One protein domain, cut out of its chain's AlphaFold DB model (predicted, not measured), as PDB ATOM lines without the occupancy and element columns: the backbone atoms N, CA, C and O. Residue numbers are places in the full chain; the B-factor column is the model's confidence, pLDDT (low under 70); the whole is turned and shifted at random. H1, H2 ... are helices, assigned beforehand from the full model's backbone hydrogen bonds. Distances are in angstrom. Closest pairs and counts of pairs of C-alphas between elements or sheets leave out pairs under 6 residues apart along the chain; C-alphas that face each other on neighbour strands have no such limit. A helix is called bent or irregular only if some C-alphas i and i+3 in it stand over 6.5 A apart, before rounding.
ATOM      1  N   ARG A   8     492.510 380.390 377.815       80.75
ATOM      2  CA  ARG A   8     493.535 379.354 377.918       80.75
ATOM      3  C   ARG A   8     494.382 379.433 379.191       80.75
ATOM      4  O   ARG A   8     494.653 378.394 379.783       80.75
ATOM      5  N   VAL A   9     494.858 380.612 379.591       79.94
ATOM      6  CA  VAL A   9     495.655 380.774 380.821       79.94
ATOM      7  C   VAL A   9     494.779 380.538 382.043       79.94
ATOM      8  O   VAL A   9     495.222 379.871 382.973       79.94
ATOM      9  N   GLU A  10     493.530 381.000 382.021       77.56
ATOM     10  CA  GLU A  10     492.566 380.662 383.067       77.56
ATOM     11  C   GLU A  10     492.337 379.151 383.144       77.56
ATOM     12  O   GLU A  10     492.492 378.574 384.213       77.56
ATOM     13  N   GLY A  11     492.075 378.489 382.013       84.56
ATOM     14  CA  GLY A  11     491.926 377.035 381.974       84.56
ATOM     15  C   GLY A  11     493.143 376.297 382.544       84.56
ATOM     16  O   GLY A  11     492.984 375.306 383.254       84.56
ATOM     17  N   LEU A  12     494.358 376.800 382.294       89.75
ATOM     18  CA  LEU A  12     495.587 376.255 382.879       89.75
ATOM     19  C   LEU A  12     495.682 376.501 384.391       89.75
ATOM     20  O   LEU A  12     496.061 375.585 385.116       89.75
ATOM     21  N   LEU A  13     495.342 377.700 384.873       86.81
ATOM     22  CA  LEU A  13     495.350 378.022 386.304       86.81
ATOM     23  C   LEU A  13     494.310 377.199 387.067       86.81
ATOM     24  O   LEU A  13     494.646 376.599 388.085       86.81
ATOM     25  N   THR A  14     493.091 377.098 386.541       89.50
ATOM     26  CA  THR A  14     492.016 376.273 387.105       89.50
ATOM     27  C   THR A  14     492.419 374.800 387.148       89.50
ATOM     28  O   THR A  14     492.236 374.145 388.170       89.50
ATOM     29  N   ALA A  15     493.048 374.274 386.090       91.88
ATOM     30  CA  ALA A  15     493.546 372.898 386.078       91.88
ATOM     31  C   ALA A  15     494.736 372.671 387.035       91.88
ATOM     32  O   ALA A  15     494.906 371.568 387.555       91.88
ATOM     33  N   ALA A  16     495.566 373.692 387.272       92.75
ATOM     34  CA  ALA A  16     496.744 373.599 388.132       92.75
ATOM     35  C   ALA A  16     496.438 373.818 389.624       92.75
ATOM     36  O   ALA A  16     497.167 373.295 390.471       92.75
ATOM     37  N   ALA A  17     495.381 374.563 389.964       92.56
ATOM     38  CA  ALA A  17     495.053 374.919 391.345       92.56
ATOM     39  C   ALA A  17     494.878 373.694 392.272       92.56
ATOM     40  O   ALA A  17     495.490 373.690 393.344       92.56
ATOM     41  N   PRO A  18     494.188 372.601 391.876       92.12
ATOM     42  CA  PRO A  18     494.113 371.394 392.704       92.12
ATOM     43  C   PRO A  18     495.479 370.753 392.975       92.12
ATOM     44  O   PRO A  18     495.737 370.300 394.087       92.12
ATOM     45  N   ALA A  19     496.384 370.739 391.989       91.75
ATOM     46  CA  ALA A  19     497.730 370.188 392.158       91.75
ATOM     47  C   ALA A  19     498.582 371.049 393.105       91.75
ATOM     48  O   ALA A  19     499.320 370.515 393.936       91.75
ATOM     49  N   LEU A  20     498.440 372.377 393.018       89.75
ATOM     50  CA  LEU A  20     499.071 373.323 393.938       89.75
ATOM     51  C   LEU A  20     498.637 373.052 395.387       89.75
ATOM     52  O   LEU A  20     499.488 372.931 396.267       89.75
ATOM     53  N   VAL A  21     497.333 372.888 395.618       89.06
ATOM     54  CA  VAL A  21     496.754 372.586 396.938       89.06
ATOM     55  C   VAL A  21     497.193 371.210 397.443       89.06
ATOM     56  O   VAL A  21     497.690 371.092 398.564       89.06
ATOM     57  N   ALA A  22     497.072 370.172 396.609       87.06
ATOM     58  CA  ALA A  22     497.405 368.792 396.968       87.06
ATOM     59  C   ALA A  22     498.890 368.598 397.307       87.06
ATOM     60  O   ALA A  22     499.232 367.705 398.081       87.06
ATOM     61  N   SER A  23     499.775 369.454 396.781       85.31
ATOM     62  CA  SER A  23     501.201 369.435 397.123       85.31
ATOM     63  C   SER A  23     501.486 369.735 398.606       85.31
ATOM     64  O   SER A  23     502.622 369.572 399.052       85.31
ATOM     65  N   GLY A  24     500.475 370.154 399.387       67.88
ATOM     66  CA  GLY A  24     500.621 370.425 400.820       67.88
ATOM     67  C   GLY A  24     501.582 371.583 401.084       67.88
ATOM     68  O   GLY A  24     502.292 371.613 402.092       67.88
ATOM     69  N   ALA A  25     501.648 372.504 400.127       71.19
ATOM     70  CA  ALA A  25     502.529 373.646 400.123       71.19
ATOM     71  C   ALA A  25     502.418 374.445 401.430       71.19
ATOM     72  O   ALA A  25     501.448 375.163 401.663       71.19
ATOM     73  N   LYS A  26     503.476 374.400 402.251       80.12
ATOM     74  CA  LYS A  26     503.609 375.210 403.480       80.12
ATOM     75  C   LYS A  26     503.518 376.727 403.237       80.12
ATOM     76  O   LYS A  26     503.501 377.485 404.199       80.12
ATOM     77  N   PHE A  27     503.509 377.166 401.975       81.62
ATOM     78  CA  PHE A  27     503.379 378.566 401.585       81.62
ATOM     79  C   PHE A  27     501.928 379.037 401.406       81.62
ATOM     80  O   PHE A  27     501.745 380.244 401.296       81.62
ATOM     81  N   LEU A  28     500.915 378.148 401.413       87.19
ATOM     82  CA  LEU A  28     499.485 378.512 401.333       87.19
ATOM     83  C   LEU A  28     499.009 379.165 402.639       87.19
ATOM     84  O   LEU A  28     498.243 378.613 403.430       87.19
ATOM     85  N   THR A  29     499.538 380.356 402.868       91.00
ATOM     86  CA  THR A  29     499.314 381.190 404.040       91.00
ATOM     87  C   THR A  29     498.386 382.347 403.696       91.00
ATOM     88  O   THR A  29     498.227 382.680 402.520       91.00
ATOM     89  N   LEU A  30     497.783 382.976 404.708       90.06
ATOM     90  CA  LEU A  30     496.993 384.193 404.491       90.06
ATOM     91  C   LEU A  30     497.846 385.332 403.912       90.06
ATOM     92  O   LEU A  30     497.353 386.066 403.064       90.06
ATOM     93  N   GLU A  31     499.120 385.445 404.304       89.62
ATOM     94  CA  GLU A  31     500.049 386.436 403.745       89.62
ATOM     95  C   GLU A  31     500.271 386.227 402.251       89.62
ATOM     96  O   GLU A  31     500.121 387.155 401.460       89.62
ATOM     97  N   TRP A  32     500.565 384.989 401.856       92.25
ATOM     98  CA  TRP A  32     500.715 384.658 400.445       92.25
ATOM     99  C   TRP A  32     499.422 384.925 399.672       92.25
ATOM    100  O   TRP A  32     499.458 385.484 398.581       92.25
ATOM    101  N   MET A  33     498.266 384.575 400.245       93.50
ATOM    102  CA  MET A  33     496.989 384.827 399.582       93.50
ATOM    103  C   MET A  33     496.691 386.320 399.434       93.50
ATOM    104  O   MET A  33     496.119 386.717 398.423       93.50
ATOM    105  N   GLN A  34     497.100 387.153 400.394       91.19
ATOM    106  CA  GLN A  34     497.011 388.606 400.274       91.19
ATOM    107  C   GLN A  34     497.861 389.116 399.103       91.19
ATOM    108  O   GLN A  34     497.337 389.815 398.245       91.19
ATOM    109  N   GLU A  35     499.127 388.697 399.001       91.56
ATOM    110  CA  GLU A  35     500.016 389.089 397.892       91.56
ATOM    111  C   GLU A  35     499.463 388.661 396.520       91.56
ATOM    112  O   GLU A  35     499.529 389.411 395.536       91.56
ATOM    113  N   VAL A  36     498.890 387.454 396.447       92.50
ATOM    114  CA  VAL A  36     498.235 386.959 395.229       92.50
ATOM    115  C   VAL A  36     496.969 387.755 394.936       92.50
ATOM    116  O   VAL A  36     496.761 388.101 393.778       92.50
ATOM    117  N   ALA A  37     496.145 388.075 395.936       92.19
ATOM    118  CA  ALA A  37     494.931 388.869 395.756       92.19
ATOM    119  C   ALA A  37     495.247 390.294 395.284       92.19
ATOM    120  O   ALA A  37     494.607 390.772 394.351       92.19
ATOM    121  N   ASP A  38     496.279 390.932 395.838       89.25
ATOM    122  CA  ASP A  38     496.722 392.270 395.435       89.25
ATOM    123  C   ASP A  38     497.178 392.298 393.964       89.25
ATOM    124  O   ASP A  38     496.920 393.260 393.231       89.25
ATOM    125  N   SER A  39     497.813 391.212 393.510       90.81
ATOM    126  CA  SER A  39     498.325 391.069 392.142       90.81
ATOM    127  C   SER A  39     497.259 390.603 391.138       90.81
ATOM    128  O   SER A  39     497.182 391.109 390.019       90.81
ATOM    129  N   SER A  40     496.458 389.607 391.517       92.00
ATOM    130  CA  SER A  40     495.444 388.944 390.696       92.00
ATOM    131  C   SER A  40     494.326 388.365 391.584       92.00
ATOM    132  O   SER A  40     494.365 387.183 391.954       92.00
ATOM    133  N   PRO A  41     493.278 389.160 391.877       93.25
ATOM    134  CA  PRO A  41     492.134 388.723 392.682       93.25
ATOM    135  C   PRO A  41     491.460 387.468 392.118       93.25
ATOM    136  O   PRO A  41     491.038 386.592 392.866       93.25
ATOM    137  N   ARG A  42     491.419 387.334 390.784       92.44
ATOM    138  CA  ARG A  42     490.863 386.159 390.099       92.44
ATOM    139  C   ARG A  42     491.641 384.887 390.422       92.44
ATOM    140  O   ARG A  42     491.054 383.856 390.723       92.44
ATOM    141  N   THR A  43     492.970 384.954 390.345       92.88
ATOM    142  CA  THR A  43     493.835 383.809 390.658       92.88
ATOM    143  C   THR A  43     493.713 383.433 392.130       92.88
ATOM    144  O   THR A  43     493.645 382.248 392.444       92.88
ATOM    145  N   ALA A  44     493.645 384.428 393.018       94.25
ATOM    146  CA  ALA A  44     493.434 384.205 394.442       94.25
ATOM    147  C   ALA A  44     492.112 383.463 394.705       94.25
ATOM    148  O   ALA A  44     492.114 382.449 395.402       94.25
ATOM    149  N   ASP A  45     491.012 383.905 394.089       95.75
ATOM    150  CA  ASP A  45     489.699 383.263 394.208       95.75
ATOM    151  C   ASP A  45     489.719 381.801 393.727       95.75
ATOM    152  O   ASP A  45     489.237 380.929 394.451       95.75
ATOM    153  N   LEU A  46     490.340 381.512 392.576       94.19
ATOM    154  CA  LEU A  46     490.470 380.146 392.041       94.19
ATOM    155  C   LEU A  46     491.281 379.225 392.965       94.19
ATOM    156  O   LEU A  46     490.897 378.079 393.205       94.19
ATOM    157  N   VAL A  47     492.407 379.711 393.499       93.31
ATOM    158  CA  VAL A  47     493.233 378.925 394.430       93.31
ATOM    159  C   VAL A  47     492.498 378.709 395.750       93.31
ATOM    160  O   VAL A  47     492.549 377.610 396.300       93.31
ATOM    161  N   ALA A  48     491.801 379.730 396.253       94.50
ATOM    162  CA  ALA A  48     490.983 379.615 397.452       94.50
ATOM    163  C   ALA A  48     489.868 378.585 397.264       94.50
ATOM    164  O   ALA A  48     489.703 377.706 398.106       94.50
ATOM    165  N   GLU A  49     489.146 378.633 396.146       94.62
ATOM    166  CA  GLU A  49     488.095 377.670 395.832       94.62
ATOM    167  C   GLU A  49     488.620 376.233 395.764       94.62
ATOM    168  O   GLU A  49     488.104 375.380 396.488       94.62
ATOM    169  N   ALA A  50     489.709 375.991 395.026       93.94
ATOM    170  CA  ALA A  50     490.346 374.677 394.961       93.94
ATOM    171  C   ALA A  50     490.829 374.184 396.338       93.94
ATOM    172  O   ALA A  50     490.735 372.994 396.647       93.94
ATOM    173  N   ALA A  51     491.332 375.087 397.190       92.25
ATOM    174  CA  ALA A  51     491.753 374.748 398.547       92.25
ATOM    175  C   ALA A  51     490.572 374.266 399.395       92.25
ATOM    176  O   ALA A  51     490.678 373.253 400.086       92.25
ATOM    177  N   PHE A  52     489.437 374.959 399.302       92.12
ATOM    178  CA  PHE A  52     488.236 374.624 400.059       92.12
ATOM    179  C   PHE A  52     487.550 373.351 399.560       92.12
ATOM    180  O   PHE A  52     487.073 372.570 400.381       92.12
ATOM    181  N   GLU A  53     487.531 373.101 398.248       92.31
ATOM    182  CA  GLU A  53     487.020 371.845 397.680       92.31
ATOM    183  C   GLU A  53     487.841 370.630 398.126       92.31
ATOM    184  O   GLU A  53     487.288 369.560 398.376       92.31
ATOM    185  N   ALA A  54     489.151 370.805 398.314       90.69
ATOM    186  CA  ALA A  54     490.027 369.780 398.875       90.69
ATOM    187  C   ALA A  54     489.878 369.606 400.404       90.69
ATOM    188  O   ALA A  54     490.616 368.824 401.006       90.69
ATOM    189  N   GLY A  55     488.968 370.344 401.053       88.62
ATOM    190  CA  GLY A  55     488.812 370.371 402.511       88.62
ATOM    191  C   GLY A  55     489.974 371.047 403.248       88.62
ATOM    192  O   GLY A  55     490.082 370.928 404.469       88.62
ATOM    193  N   GLY A  56     490.855 371.731 402.515       85.88
ATOM    194  CA  GLY A  56     491.959 372.511 403.055       85.88
ATOM    195  C   GLY A  56     491.517 373.896 403.522       85.88
ATOM    196  O   GLY A  56     490.405 374.357 403.264       85.88
ATOM    197  N   GLY A  57     492.423 374.584 404.209       85.69
ATOM    198  CA  GLY A  57     492.258 375.978 404.598       85.69
ATOM    199  C   GLY A  57     493.604 376.688 404.631       85.69
ATOM    200  O   GLY A  57     494.652 376.071 404.426       85.69
ATOM    201  N   PHE A  58     493.578 377.986 404.905       87.06
ATOM    202  CA  PHE A  58     494.776 378.821 404.926       87.06
ATOM    203  C   PHE A  58     495.268 378.980 406.360       87.06
ATOM    204  O   PHE A  58     494.527 379.418 407.239       87.06
ATOM    205  N   GLY A  59     496.513 378.584 406.614       81.06
ATOM    206  CA  GLY A  59     497.158 378.829 407.900       81.06
ATOM    207  C   GLY A  59     497.724 380.245 407.961       81.06
ATOM    208  O   GLY A  59     498.176 380.780 406.954       81.06
ATOM    209  N   ALA A  60     497.780 380.838 409.147       77.44
ATOM    210  CA  ALA A  60     498.723 381.923 409.411       77.44
ATOM    211  C   ALA A  60     499.801 381.406 410.366       77.44
ATOM    212  O   ALA A  60     499.561 380.475 411.141       77.44
ATOM    213  N   ARG A  61     501.016 381.963 410.309       76.50
ATOM    214  CA  ARG A  61     502.121 381.487 411.157       76.50
ATOM    215  C   ARG A  61     501.723 381.532 412.636       76.50
ATOM    216  O   ARG A  61     501.576 382.599 413.222       76.50
ATOM    217  N   GLY A  62     501.584 380.352 413.241       73.69
ATOM    218  CA  GLY A  62     501.243 380.200 414.653       73.69
ATOM    219  C   GLY A  62     499.760 380.374 414.995       73.69
ATOM    220  O   GLY A  62     499.464 380.431 416.189       73.69
ATOM    221  N   LEU A  63     498.859 380.453 414.013       74.81
ATOM    222  CA  LEU A  63     497.407 380.468 414.216       74.81
ATOM    223  C   LEU A  63     496.751 379.173 413.707       74.81
ATOM    224  O   LEU A  63     497.325 378.494 412.850       74.81
ATOM    225  N   PRO A  64     495.548 378.836 414.211       77.25
ATOM    226  CA  PRO A  64     494.706 377.810 413.610       77.25
ATOM    227  C   PRO A  64     494.457 378.091 412.125       77.25
ATOM    228  O   PRO A  64     494.363 379.243 411.702       77.25
ATOM    229  N   THR A  65     494.346 377.025 411.338       84.69
ATOM    230  CA  THR A  65     493.934 377.109 409.937       84.69
ATOM    231  C   THR A  65     492.516 377.664 409.851       84.69
ATOM    232  O   THR A  65     491.631 377.186 410.561       84.69
ATOM    233  N   VAL A  66     492.297 378.638 408.965       86.12
ATOM    234  CA  VAL A  66     490.962 379.186 408.704       86.12
ATOM    235  C   VAL A  66     490.033 378.061 408.222       86.12
ATOM    236  O   VAL A  66     490.391 377.367 407.262       86.12
ATOM    237  N   PRO A  67     488.860 377.853 408.853       87.38
ATOM    238  CA  PRO A  67     487.924 376.817 408.432       87.38
ATOM    239  C   PRO A  67     487.490 377.011 406.977       87.38
ATOM    240  O   PRO A  67     487.178 378.125 406.562       87.38
ATOM    241  N   ALA A  68     487.363 375.924 406.209       89.25
ATOM    242  CA  ALA A  68     486.924 376.007 404.812       89.25
ATOM    243  C   ALA A  68     485.547 376.684 404.648       89.25
ATOM    244  O   ALA A  68     485.289 377.355 403.650       89.25
ATOM    245  N   LYS A  69     484.674 376.560 405.659       91.25
ATOM    246  CA  LYS A  69     483.377 377.250 405.721       91.25
ATOM    247  C   LYS A  69     483.512 378.772 405.806       91.25
ATOM    248  O   LYS A  69     482.702 379.480 405.217       91.25
ATOM    249  N   ALA A  70     484.537 379.268 406.502       93.00
ATOM    250  CA  ALA A  70     484.767 380.696 406.685       93.00
ATOM    251  C   ALA A  70     485.205 381.383 405.382       93.00
ATOM    252  O   ALA A  70     485.000 382.590 405.207       93.00
ATOM    253  N   GLY A  71     485.799 380.618 404.461       95.31
ATOM    254  CA  GLY A  71     486.401 381.132 403.238       95.31
ATOM    255  C   GLY A  71     487.774 381.748 403.482       95.31
ATOM    256  O   GLY A  71     488.409 381.481 404.497       95.31
ATOM    257  N   CYS A  72     488.251 382.563 402.540       95.12
ATOM    258  CA  CYS A  72     489.520 383.272 402.684       95.12
ATOM    259  C   CYS A  72     489.269 384.768 402.581       95.12
ATOM    260  O   CYS A  72     488.997 385.267 401.493       95.12
ATOM    261  N   PHE A  73     489.394 385.477 403.698       95.25
ATOM    262  CA  PHE A  73     489.432 386.932 403.712       95.25
ATOM    263  C   PHE A  73     490.857 387.362 404.085       95.25
ATOM    264  O   PHE A  73     491.281 387.059 405.197       95.25
ATOM    265  N   PRO A  74     491.632 388.029 403.210       92.06
ATOM    266  CA  PRO A  74     493.058 388.267 403.461       92.06
ATOM    267  C   PRO A  74     493.348 389.010 404.780       92.06
ATOM    268  O   PRO A  74     494.331 388.718 405.460       92.06
ATOM    269  N   LEU A  75     492.436 389.889 405.220       89.56
ATOM    270  CA  LEU A  75     492.537 390.578 406.513       89.56
ATOM    271  C   LEU A  75     492.253 389.695 407.739       89.56
ATOM    272  O   LEU A  75     492.488 390.149 408.860       89.56
ATOM    273  N   ASP A  76     491.809 388.445 407.581       92.12
ATOM    274  CA  ASP A  76     491.570 387.528 408.703       92.12
ATOM    275  C   ASP A  76     492.813 387.362 409.575       92.12
ATOM    276  O   ASP A  76     492.691 387.212 410.785       92.12
ATOM    277  N   ARG A  77     494.018 387.466 409.004       86.81
ATOM    278  CA  ARG A  77     495.255 387.432 409.788       86.81
ATOM    279  C   ARG A  77     495.275 388.529 410.849       86.81
ATOM    280  O   ARG A  77     495.597 388.271 412.005       86.81
ATOM    281  N   MET A  78     494.956 389.755 410.443       84.81
ATOM    282  CA  MET A  78     494.904 390.904 411.340       84.81
ATOM    283  C   MET A  78     493.741 390.756 412.326       84.81
ATOM    284  O   MET A  78     493.932 390.955 413.524       84.81
ATOM    285  N   LEU A  79     492.559 390.359 411.845       87.88
ATOM    286  CA  LEU A  79     491.367 390.189 412.679       87.88
ATOM    287  C   LEU A  79     491.579 389.125 413.768       87.88
ATOM    288  O   LEU A  79     491.318 389.385 414.941       87.88
ATOM    289  N   LEU A  80     492.099 387.952 413.404       84.50
ATOM    290  CA  LEU A  80     492.346 386.841 414.324       84.50
ATOM    291  C   LEU A  80     493.428 387.171 415.354       84.50
ATOM    292  O   LEU A  80     493.251 386.865 416.533       84.50
ATOM    293  N   ASN A  81     494.518 387.819 414.927       80.56
ATOM    294  CA  ASN A  81     495.619 388.180 415.821       80.56
ATOM    295  C   ASN A  81     495.259 389.307 416.791       80.56
ATOM    296  O   ASN A  81     495.704 389.272 417.935       80.56
ATOM    297  N   ASN A  82     494.492 390.303 416.343       79.00
ATOM    298  CA  ASN A  82     494.359 391.559 417.082       79.00
ATOM    299  C   ASN A  82     492.980 391.769 417.712       79.00
ATOM    300  O   ASN A  82     492.879 392.521 418.678       79.00
ATOM    301  N   LEU A  83     491.919 391.157 417.171       79.38
ATOM    302  CA  LEU A  83     490.539 391.462 417.571       79.38
ATOM    303  C   LEU A  83     489.790 390.235 418.110       79.38
ATOM    304  O   LEU A  83     489.132 390.318 419.150       79.38
ATOM    305  N   LEU A  84     489.901 389.088 417.437       81.88
ATOM    306  CA  LEU A  84     489.053 387.922 417.717       81.88
ATOM    307  C   LEU A  84     489.581 387.007 418.833       81.88
ATOM    308  O   LEU A  84     488.792 386.258 419.409       81.88
ATOM    309  N   THR A  85     490.878 387.061 419.166       78.44
ATOM    310  CA  THR A  85     491.487 386.202 420.199       78.44
ATOM    311  C   THR A  85     492.113 387.012 421.335       78.44
ATOM    312  O   THR A  85     492.748 388.039 421.112       78.44
ATOM    313  N   SER A  86     491.940 386.551 422.580       73.31
ATOM    314  CA  SER A  86     492.464 387.224 423.784       73.31
ATOM    315  C   SER A  86     493.931 386.890 424.099       73.31
ATOM    316  O   SER A  86     494.601 387.609 424.836       73.31
ATOM    317  N   LYS A  87     494.462 385.784 423.560       63.06
ATOM    318  CA  LYS A  87     495.646 385.106 424.124       63.06
ATOM    319  C   LYS A  87     497.020 385.530 423.592       63.06
ATOM    320  O   LYS A  87     498.009 384.894 423.960       63.06
ATOM    321  N   ARG A  88     497.154 386.572 422.768       57.44
ATOM    322  CA  ARG A  88     498.482 387.000 422.282       57.44
ATOM    323  C   ARG A  88     498.634 388.509 422.170       57.44
ATOM    324  O   ARG A  88     498.019 389.148 421.330       57.44
ATOM    325  N   ARG A  89     499.595 389.049 422.927       58.22
ATOM    326  CA  ARG A  89     500.269 390.296 422.558       58.22
ATOM    327  C   ARG A  89     501.199 389.989 421.387       58.22
ATOM    328  O   ARG A  89     502.299 389.489 421.595       58.22
ATOM    329  N   SER A  90     500.743 390.225 420.161       57.38
ATOM    330  CA  SER A  90     501.684 390.407 419.056       57.38
ATOM    331  C   SER A  90     502.492 391.670 419.352       57.38
ATOM    332  O   SER A  90     501.917 392.746 419.483       57.38
ATOM    333  N   GLU A  91     503.814 391.548 419.490       56.84
ATOM    334  CA  GLU A  91     504.718 392.705 419.609       56.84
ATOM    335  C   GLU A  91     504.813 393.500 418.296       56.84
ATOM    336  O   GLU A  91     505.244 394.648 418.292       56.84
ATOM    337  N   GLN A  92     504.364 392.921 417.177       58.34
ATOM    338  CA  GLN A  92     504.255 393.615 415.900       58.34
ATOM    339  C   GLN A  92     502.836 394.165 415.753       58.34
ATOM    340  O   GLN A  92     501.936 393.473 415.268       58.34
ATOM    341  N   SER A  93     502.642 395.409 416.204       55.72
ATOM    342  CA  SER A  93     501.510 396.230 415.769       55.72
ATOM    343  C   SER A  93     501.703 396.488 414.278       55.72
ATOM    344  O   SER A  93     502.653 397.156 413.879       55.72
ATOM    345  N   THR A  94     500.875 395.882 413.433       55.88
ATOM    346  CA  THR A  94     500.779 396.321 412.043       55.88
ATOM    347  C   THR A  94     499.991 397.622 412.055       55.88
ATOM    348  O   THR A  94     498.817 397.600 412.420       55.88
ATOM    349  N   ASP A  95     500.656 398.705 411.664       55.91
ATOM    350  CA  ASP A  95     500.237 400.123 411.616       55.91
ATOM    351  C   ASP A  95     499.018 400.411 410.710       55.91
ATOM    352  O   ASP A  95     498.815 401.511 410.203       55.91
ATOM    353  N   SER A  96     498.209 399.397 410.407       58.47
ATOM    354  CA  SER A  96     497.088 399.522 409.493       58.47
ATOM    355  C   SER A  96     495.892 400.149 410.217       58.47
ATOM    356  O   SER A  96     495.077 399.448 410.822       58.47
ATOM    357  N   THR A  97     495.788 401.470 410.105       63.66
ATOM    358  CA  THR A  97     494.739 402.381 410.606       63.66
ATOM    359  C   THR A  97     493.363 402.205 409.944       63.66
ATOM    360  O   THR A  97     492.534 403.113 409.942       63.66
ATOM    361  N   PHE A  98     493.071 401.049 409.343       75.31
ATOM    362  CA  PHE A  98     491.802 400.865 408.641       75.31
ATOM    363  C   PHE A  98     490.640 400.705 409.632       75.31
ATOM    364  O   PHE A  98     490.608 399.767 410.437       75.31
ATOM    365  N   SER A  99     489.650 401.593 409.524       86.25
ATOM    366  CA  SER A  99     488.355 401.454 410.196       86.25
ATOM    367  C   SER A  99     487.556 400.336 409.525       86.25
ATOM    368  O   SER A  99     487.269 400.409 408.335       86.25
ATOM    369  N   ILE A 100     487.235 399.270 410.259       92.06
ATOM    370  CA  ILE A 100     486.482 398.122 409.737       92.06
ATOM    371  C   ILE A 100     485.015 398.305 410.124       92.06
ATOM    372  O   ILE A 100     484.741 398.422 411.320       92.06
ATOM    373  N   PRO A 101     484.064 398.281 409.171       94.69
ATOM    374  CA  PRO A 101     482.648 398.370 409.497       94.69
ATOM    375  C   PRO A 101     482.203 397.227 410.413       94.69
ATOM    376  O   PRO A 101     482.573 396.067 410.205       94.69
ATOM    377  N   ASP A 102     481.351 397.538 411.386       95.94
ATOM    378  CA  ASP A 102     480.947 396.597 412.436       95.94
ATOM    379  C   ASP A 102     480.327 395.305 411.888       95.94
ATOM    380  O   ASP A 102     480.617 394.215 412.377       95.94
ATOM    381  N   HIS A 103     479.525 395.387 410.822       96.44
ATOM    382  CA  HIS A 103     478.916 394.205 410.205       96.44
ATOM    383  C   HIS A 103     479.933 393.318 409.475       96.44
ATOM    384  O   HIS A 103     479.733 392.107 409.405       96.44
ATOM    385  N   ILE A 104     481.046 393.876 408.985       96.06
ATOM    386  CA  ILE A 104     482.160 393.104 408.406       96.06
ATOM    387  C   ILE A 104     482.957 392.414 409.515       96.06
ATOM    388  O   ILE A 104     483.317 391.245 409.373       96.06
ATOM    389  N   LEU A 105     483.178 393.091 410.648       95.88
ATOM    390  CA  LEU A 105     483.787 392.470 411.824       95.88
ATOM    391  C   LEU A 105     482.939 391.293 412.330       95.88
ATOM    392  O   LEU A 105     483.470 390.196 412.507       95.88
ATOM    393  N   LEU A 106     481.628 391.497 412.516       96.69
ATOM    394  CA  LEU A 106     480.713 390.441 412.962       96.69
ATOM    395  C   LEU A 106     480.611 389.301 411.947       96.69
ATOM    396  O   LEU A 106     480.586 388.139 412.343       96.69
ATOM    397  N   TRP A 107     480.612 389.607 410.648       96.62
ATOM    398  CA  TRP A 107     480.649 388.592 409.599       96.62
ATOM    399  C   TRP A 107     481.848 387.661 409.754       96.62
ATOM    400  O   TRP A 107     481.680 386.441 409.791       96.62
ATOM    401  N   ARG A 108     483.055 388.225 409.876       95.94
ATOM    402  CA  ARG A 108     484.265 387.414 410.036       95.94
ATOM    403  C   ARG A 108     484.280 386.691 411.380       95.94
ATOM    404  O   ARG A 108     484.611 385.513 411.413       95.94
ATOM    405  N   MET A 109     483.851 387.339 412.462       95.88
ATOM    406  CA  MET A 109     483.724 386.714 413.785       95.88
ATOM    407  C   MET A 109     482.835 385.460 413.753       95.88
ATOM    408  O   MET A 109     483.231 384.423 414.283       95.88
ATOM    409  N   LEU A 110     481.661 385.544 413.118       95.62
ATOM    410  CA  LEU A 110     480.726 384.423 412.984       95.62
ATOM    411  C   LEU A 110     481.265 383.333 412.050       95.62
ATOM    412  O   LEU A 110     481.046 382.152 412.299       95.62
ATOM    413  N   ALA A 111     482.000 383.713 411.002       95.25
ATOM    414  CA  ALA A 111     482.570 382.778 410.037       95.25
ATOM    415  C   ALA A 111     483.629 381.838 410.642       95.25
ATOM    416  O   ALA A 111     483.743 380.698 410.196       95.25
ATOM    417  N   HIS A 112     484.409 382.302 411.626       91.88
ATOM    418  CA  HIS A 112     485.486 381.505 412.234       91.88
ATOM    419  C   HIS A 112     485.018 380.520 413.313       91.88
ATOM    420  O   HIS A 112     485.796 379.630 413.641       91.88
ATOM    421  N   GLU A 113     483.767 380.625 413.786       87.25
ATOM    422  CA  GLU A 113     483.184 379.835 414.890       87.25
ATOM    423  C   GLU A 113     483.997 379.939 416.220       87.25
ATOM    424  O   GLU A 113     485.192 380.212 416.234       87.25
ATOM    425  N   ASP A 114     483.342 379.796 417.381       85.25
ATOM    426  CA  ASP A 114     483.982 379.693 418.721       85.25
ATOM    427  C   ASP A 114     485.093 380.726 419.062       85.25
ATOM    428  O   ASP A 114     486.091 380.423 419.721       85.25
ATOM    429  N   THR A 115     484.948 381.980 418.620       90.31
ATOM    430  CA  THR A 115     485.895 383.047 418.995       90.31
ATOM    431  C   THR A 115     485.618 383.567 420.409       90.31
ATOM    432  O   THR A 115     484.473 383.581 420.869       90.31
ATOM    433  N   ASP A 116     486.656 384.052 421.102       91.44
ATOM    434  CA  ASP A 116     486.496 384.677 422.425       91.44
ATOM    435  C   ASP A 116     485.528 385.865 422.351       91.44
ATOM    436  O   ASP A 116     484.655 386.007 423.205       91.44
ATOM    437  N   LEU A 117     485.643 386.672 421.286       93.88
ATOM    438  CA  LEU A 117     484.758 387.808 421.043       93.88
ATOM    439  C   LEU A 117     483.299 387.380 420.828       93.88
ATOM    440  O   LEU A 117     482.404 388.041 421.342       93.88
ATOM    441  N   ALA A 118     483.044 386.288 420.099       94.88
ATOM    442  CA  ALA A 118     481.680 385.803 419.885       94.88
ATOM    443  C   ALA A 118     481.023 385.378 421.200       94.88
ATOM    444  O   ALA A 118     479.884 385.757 421.452       94.88
ATOM    445  N   ARG A 119     481.745 384.638 422.056       94.88
ATOM    446  CA  ARG A 119     481.240 384.219 423.375       94.88
ATOM    447  C   ARG A 119     480.940 385.426 424.258       94.88
ATOM    448  O   ARG A 119     479.875 385.499 424.855       94.88
ATOM    449  N   GLU A 120     481.853 386.386 424.267       95.12
ATOM    450  CA  GLU A 120     481.734 387.631 425.016       95.12
ATOM    451  C   GLU A 120     480.536 388.485 424.565       95.12
ATOM    452  O   GLU A 120     479.738 388.926 425.389       95.12
ATOM    453  N   LEU A 121     480.363 388.701 423.255       96.50
ATOM    454  CA  LEU A 121     479.231 389.469 422.732       96.50
ATOM    455  C   LEU A 121     477.904 388.704 422.840       96.50
ATOM    456  O   LEU A 121     476.862 389.344 422.968       96.50
ATOM    457  N   ALA A 122     477.918 387.368 422.833       96.88
ATOM    458  CA  ALA A 122     476.719 386.546 423.010       96.88
ATOM    459  C   ALA A 122     476.130 386.623 424.428       96.88
ATOM    460  O   ALA A 122     474.928 386.427 424.596       96.88
ATOM    461  N   GLU A 123     476.933 386.953 425.445       96.94
ATOM    462  CA  GLU A 123     476.412 387.250 426.788       96.94
ATOM    463  C   GLU A 123     475.515 388.500 426.787       96.94
ATOM    464  O   GLU A 123     474.566 388.584 427.568       96.94
ATOM    465  N   LEU A 124     475.792 389.456 425.893       96.50
ATOM    466  CA  LEU A 124     475.025 390.692 425.736       96.50
ATOM    467  C   LEU A 124     473.894 390.569 424.703       96.50
ATOM    468  O   LEU A 124     472.807 391.116 424.897       96.50
ATOM    469  N   VAL A 125     474.161 389.875 423.596       98.06
ATOM    470  CA  VAL A 125     473.255 389.678 422.455       98.06
ATOM    471  C   VAL A 125     473.166 388.175 422.168       98.06
ATOM    472  O   VAL A 125     473.910 387.668 421.323       98.06
ATOM    473  N   PRO A 126     472.287 387.438 422.880       97.94
ATOM    474  CA  PRO A 126     472.163 385.983 422.757       97.94
ATOM    475  C   PRO A 126     471.898 385.483 421.331       97.94
ATOM    476  O   PRO A 126     472.265 384.360 420.998       97.94
ATOM    477  N   GLU A 127     471.325 386.326 420.469       97.44
ATOM    478  CA  GLU A 127     471.084 386.068 419.046       97.44
ATOM    479  C   GLU A 127     472.379 385.730 418.274       97.44
ATOM    480  O   GLU A 127     472.327 385.099 417.220       97.44
ATOM    481  N   LEU A 128     473.555 386.121 418.788       96.19
ATOM    482  CA  LEU A 128     474.858 385.753 418.222       96.19
ATOM    483  C   LEU A 128     475.246 384.288 418.463       96.19
ATOM    484  O   LEU A 128     476.089 383.767 417.735       96.19
ATOM    485  N   ALA A 129     474.670 383.631 419.473       95.25
ATOM    486  CA  ALA A 129     474.922 382.216 419.752       95.25
ATOM    487  C   ALA A 129     474.108 381.283 418.841       95.25
ATOM    488  O   ALA A 129     474.368 380.078 418.798       95.25
ATOM    489  N   GLU A 130     473.117 381.814 418.123       95.06
ATOM    490  CA  GLU A 130     472.315 381.038 417.186       95.06
ATOM    491  C   GLU A 130     473.170 380.622 415.977       95.06
ATOM    492  O   GLU A 130     473.805 381.475 415.347       95.06
ATOM    493  N   PRO A 131     473.189 379.327 415.603       91.81
ATOM    494  CA  PRO A 131     473.909 378.877 414.420       91.81
ATOM    495  C   PRO A 131     473.428 379.630 413.177       91.81
ATOM    496  O   PRO A 131     472.269 379.513 412.776       91.81
ATOM    497  N   ARG A 132     474.327 380.389 412.548       93.38
ATOM    498  CA  ARG A 132     474.023 381.175 411.353       93.38
ATOM    499  C   ARG A 132     474.979 380.818 410.228       93.38
ATOM    500  O   ARG A 132     476.195 380.849 410.394       93.38
ATOM    501  N   GLN A 133     474.419 380.522 409.061       94.75
ATOM    502  CA  GLN A 133     475.204 380.374 407.848       94.75
ATOM    503  C   GLN A 133     475.497 381.762 407.275       94.75
ATOM    504  O   GLN A 133     474.610 382.450 406.773       94.75
ATOM    505  N   VAL A 134     476.752 382.187 407.384       96.06
ATOM    506  CA  VAL A 134     477.231 383.432 406.776       96.06
ATOM    507  C   VAL A 134     477.853 383.167 405.408       96.06
ATOM    508  O   VAL A 134     478.305 382.056 405.121       96.06
ATOM    509  N   VAL A 135     477.890 384.191 404.553       96.38
ATOM    510  CA  VAL A 135     478.505 384.090 403.222       96.38
ATOM    511  C   VAL A 135     479.984 383.713 403.352       96.38
ATOM    512  O   VAL A 135     480.727 384.309 404.132       96.38
ATOM    513  N   ARG A 136     480.436 382.739 402.555       96.50
ATOM    514  CA  ARG A 136     481.852 382.353 402.485       96.50
ATOM    515  C   ARG A 136     482.682 383.487 401.875       96.50
ATOM    516  O   ARG A 136     482.366 383.961 400.778       96.50
ATOM    517  N   ALA A 137     483.763 383.879 402.552       97.00
ATOM    518  CA  ALA A 137     484.674 384.894 402.030       97.00
ATOM    519  C   ALA A 137     485.463 384.398 400.817       97.00
ATOM    520  O   ALA A 137     485.894 383.240 400.754       97.00
ATOM    521  N   ARG A 138     485.693 385.316 399.886       97.00
ATOM    522  CA  ARG A 138     486.620 385.189 398.765       97.00
ATOM    523  C   ARG A 138     487.765 386.186 398.942       97.00
ATOM    524  O   ARG A 138     487.519 387.281 399.450       97.00
ATOM    525  N   PRO A 139     488.988 385.856 398.497       96.44
ATOM    526  CA  PRO A 139     490.095 386.806 398.494       96.44
ATOM    527  C   PRO A 139     489.744 388.165 397.874       96.44
ATOM    528  O   PRO A 139     490.100 389.202 398.432       96.44
ATOM    529  N   SER A 140     488.968 388.163 396.789       96.00
ATOM    530  CA  SER A 140     488.481 389.372 396.116       96.00
ATOM    531  C   SER A 140     487.530 390.249 396.943       96.00
ATOM    532  O   SER A 140     487.377 391.430 396.626       96.00
ATOM    533  N   ASP A 141     486.929 389.739 398.026       96.31
ATOM    534  CA  ASP A 141     486.025 390.519 398.886       96.31
ATOM    535  C   ASP A 141     486.720 391.707 399.533       96.31
ATOM    536  O   ASP A 141     486.089 392.740 399.738       96.31
TER     537      ASP A 141
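Overview. This is residues 8 to 141 of the 595 residues of an uncharacterized protein of Streptomyces sp. GS7 (UniProt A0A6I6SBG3). Two small groups of helices lie end to end along an elongated body: H1, H3 and H2 at one end, H5, H6 and H7 at the other, with H4 between them. Long loops join the groups, and residues 130 to 141 run back from H7 toward the first group. The 134 printed residues have seven named helices, H1 to H7 in chain order, and no named strand; the class is all helix. The whole is compact, with a radius of gyration of the C-alphas of 15.6 A, and spans 52 by 34 by 25 A.

Arrangement. H1, residues 8 to 22, touches H3, residues 41 to 53, at a steep tilt of 42 degrees, the same way; the closest C-alphas, of Ala 17 and Val 47, are 5.4 A apart. H2, residues 30 to 39, and H3 form a helical hairpin, opposite ways at 37 degrees, only just steep; H3 touches H2 with residues 43 to 45 alone, closest at C-alphas 37 and 44, 5.1 A. H4, residues 76 to 84, and H2 only just touch, with 3 pairs of C-alphas within 8 A, and only at their ends, closest at C-alphas 30 and 77, 6.4 A. H4 touches H6, residues 116 to 124, only at their ends, closest at C-alphas 84 and 117, 5.4 A. H5, residues 102 to 111, only just touches H4, with 3 pairs within 8 A, about perpendicular at 78 degrees; C-alphas 84 and 109 are closest, 6.7 A. H5 and H6 only just touch, with 3 pairs, and only at the corner by their link, closest at C-alphas 109 and 118, 6.5 A. H7, residues 126 to 129, touches H6, closest at C-alphas 128 and 122, 5.2 A. Every O i to N i+4 pair is within hydrogen-bond range in H2, H3 and H5, against 9 of 11 in H1 and 4 of 5 in H4 and in H6; H7 is too short for one.

Along the chain. H1 begins at C-alpha 8 (493.535, 379.354, 377.918) and is 22.1 A long; H3 is 18.3 A. H2, H5 and H6 measure 14.2, 14.1 and 13.4 A, H4 9.4 A and H7 5.6 A, ending at C-alpha 129 (474.922, 382.216, 419.752). H1 and H4 are only just irregular: C-alphas 15 and 18, and C-alphas 81 and 84, are 6.8 A apart.

Size, cuts and confidence. The C-alphas farthest apart, of Arg 8 and Leu 124, are 52.5 A apart. The printed part has no cut; the links H3 to H4 and H4 to H5 are long. Residue 24 and residues 87 to 97 have pLDDT under 70.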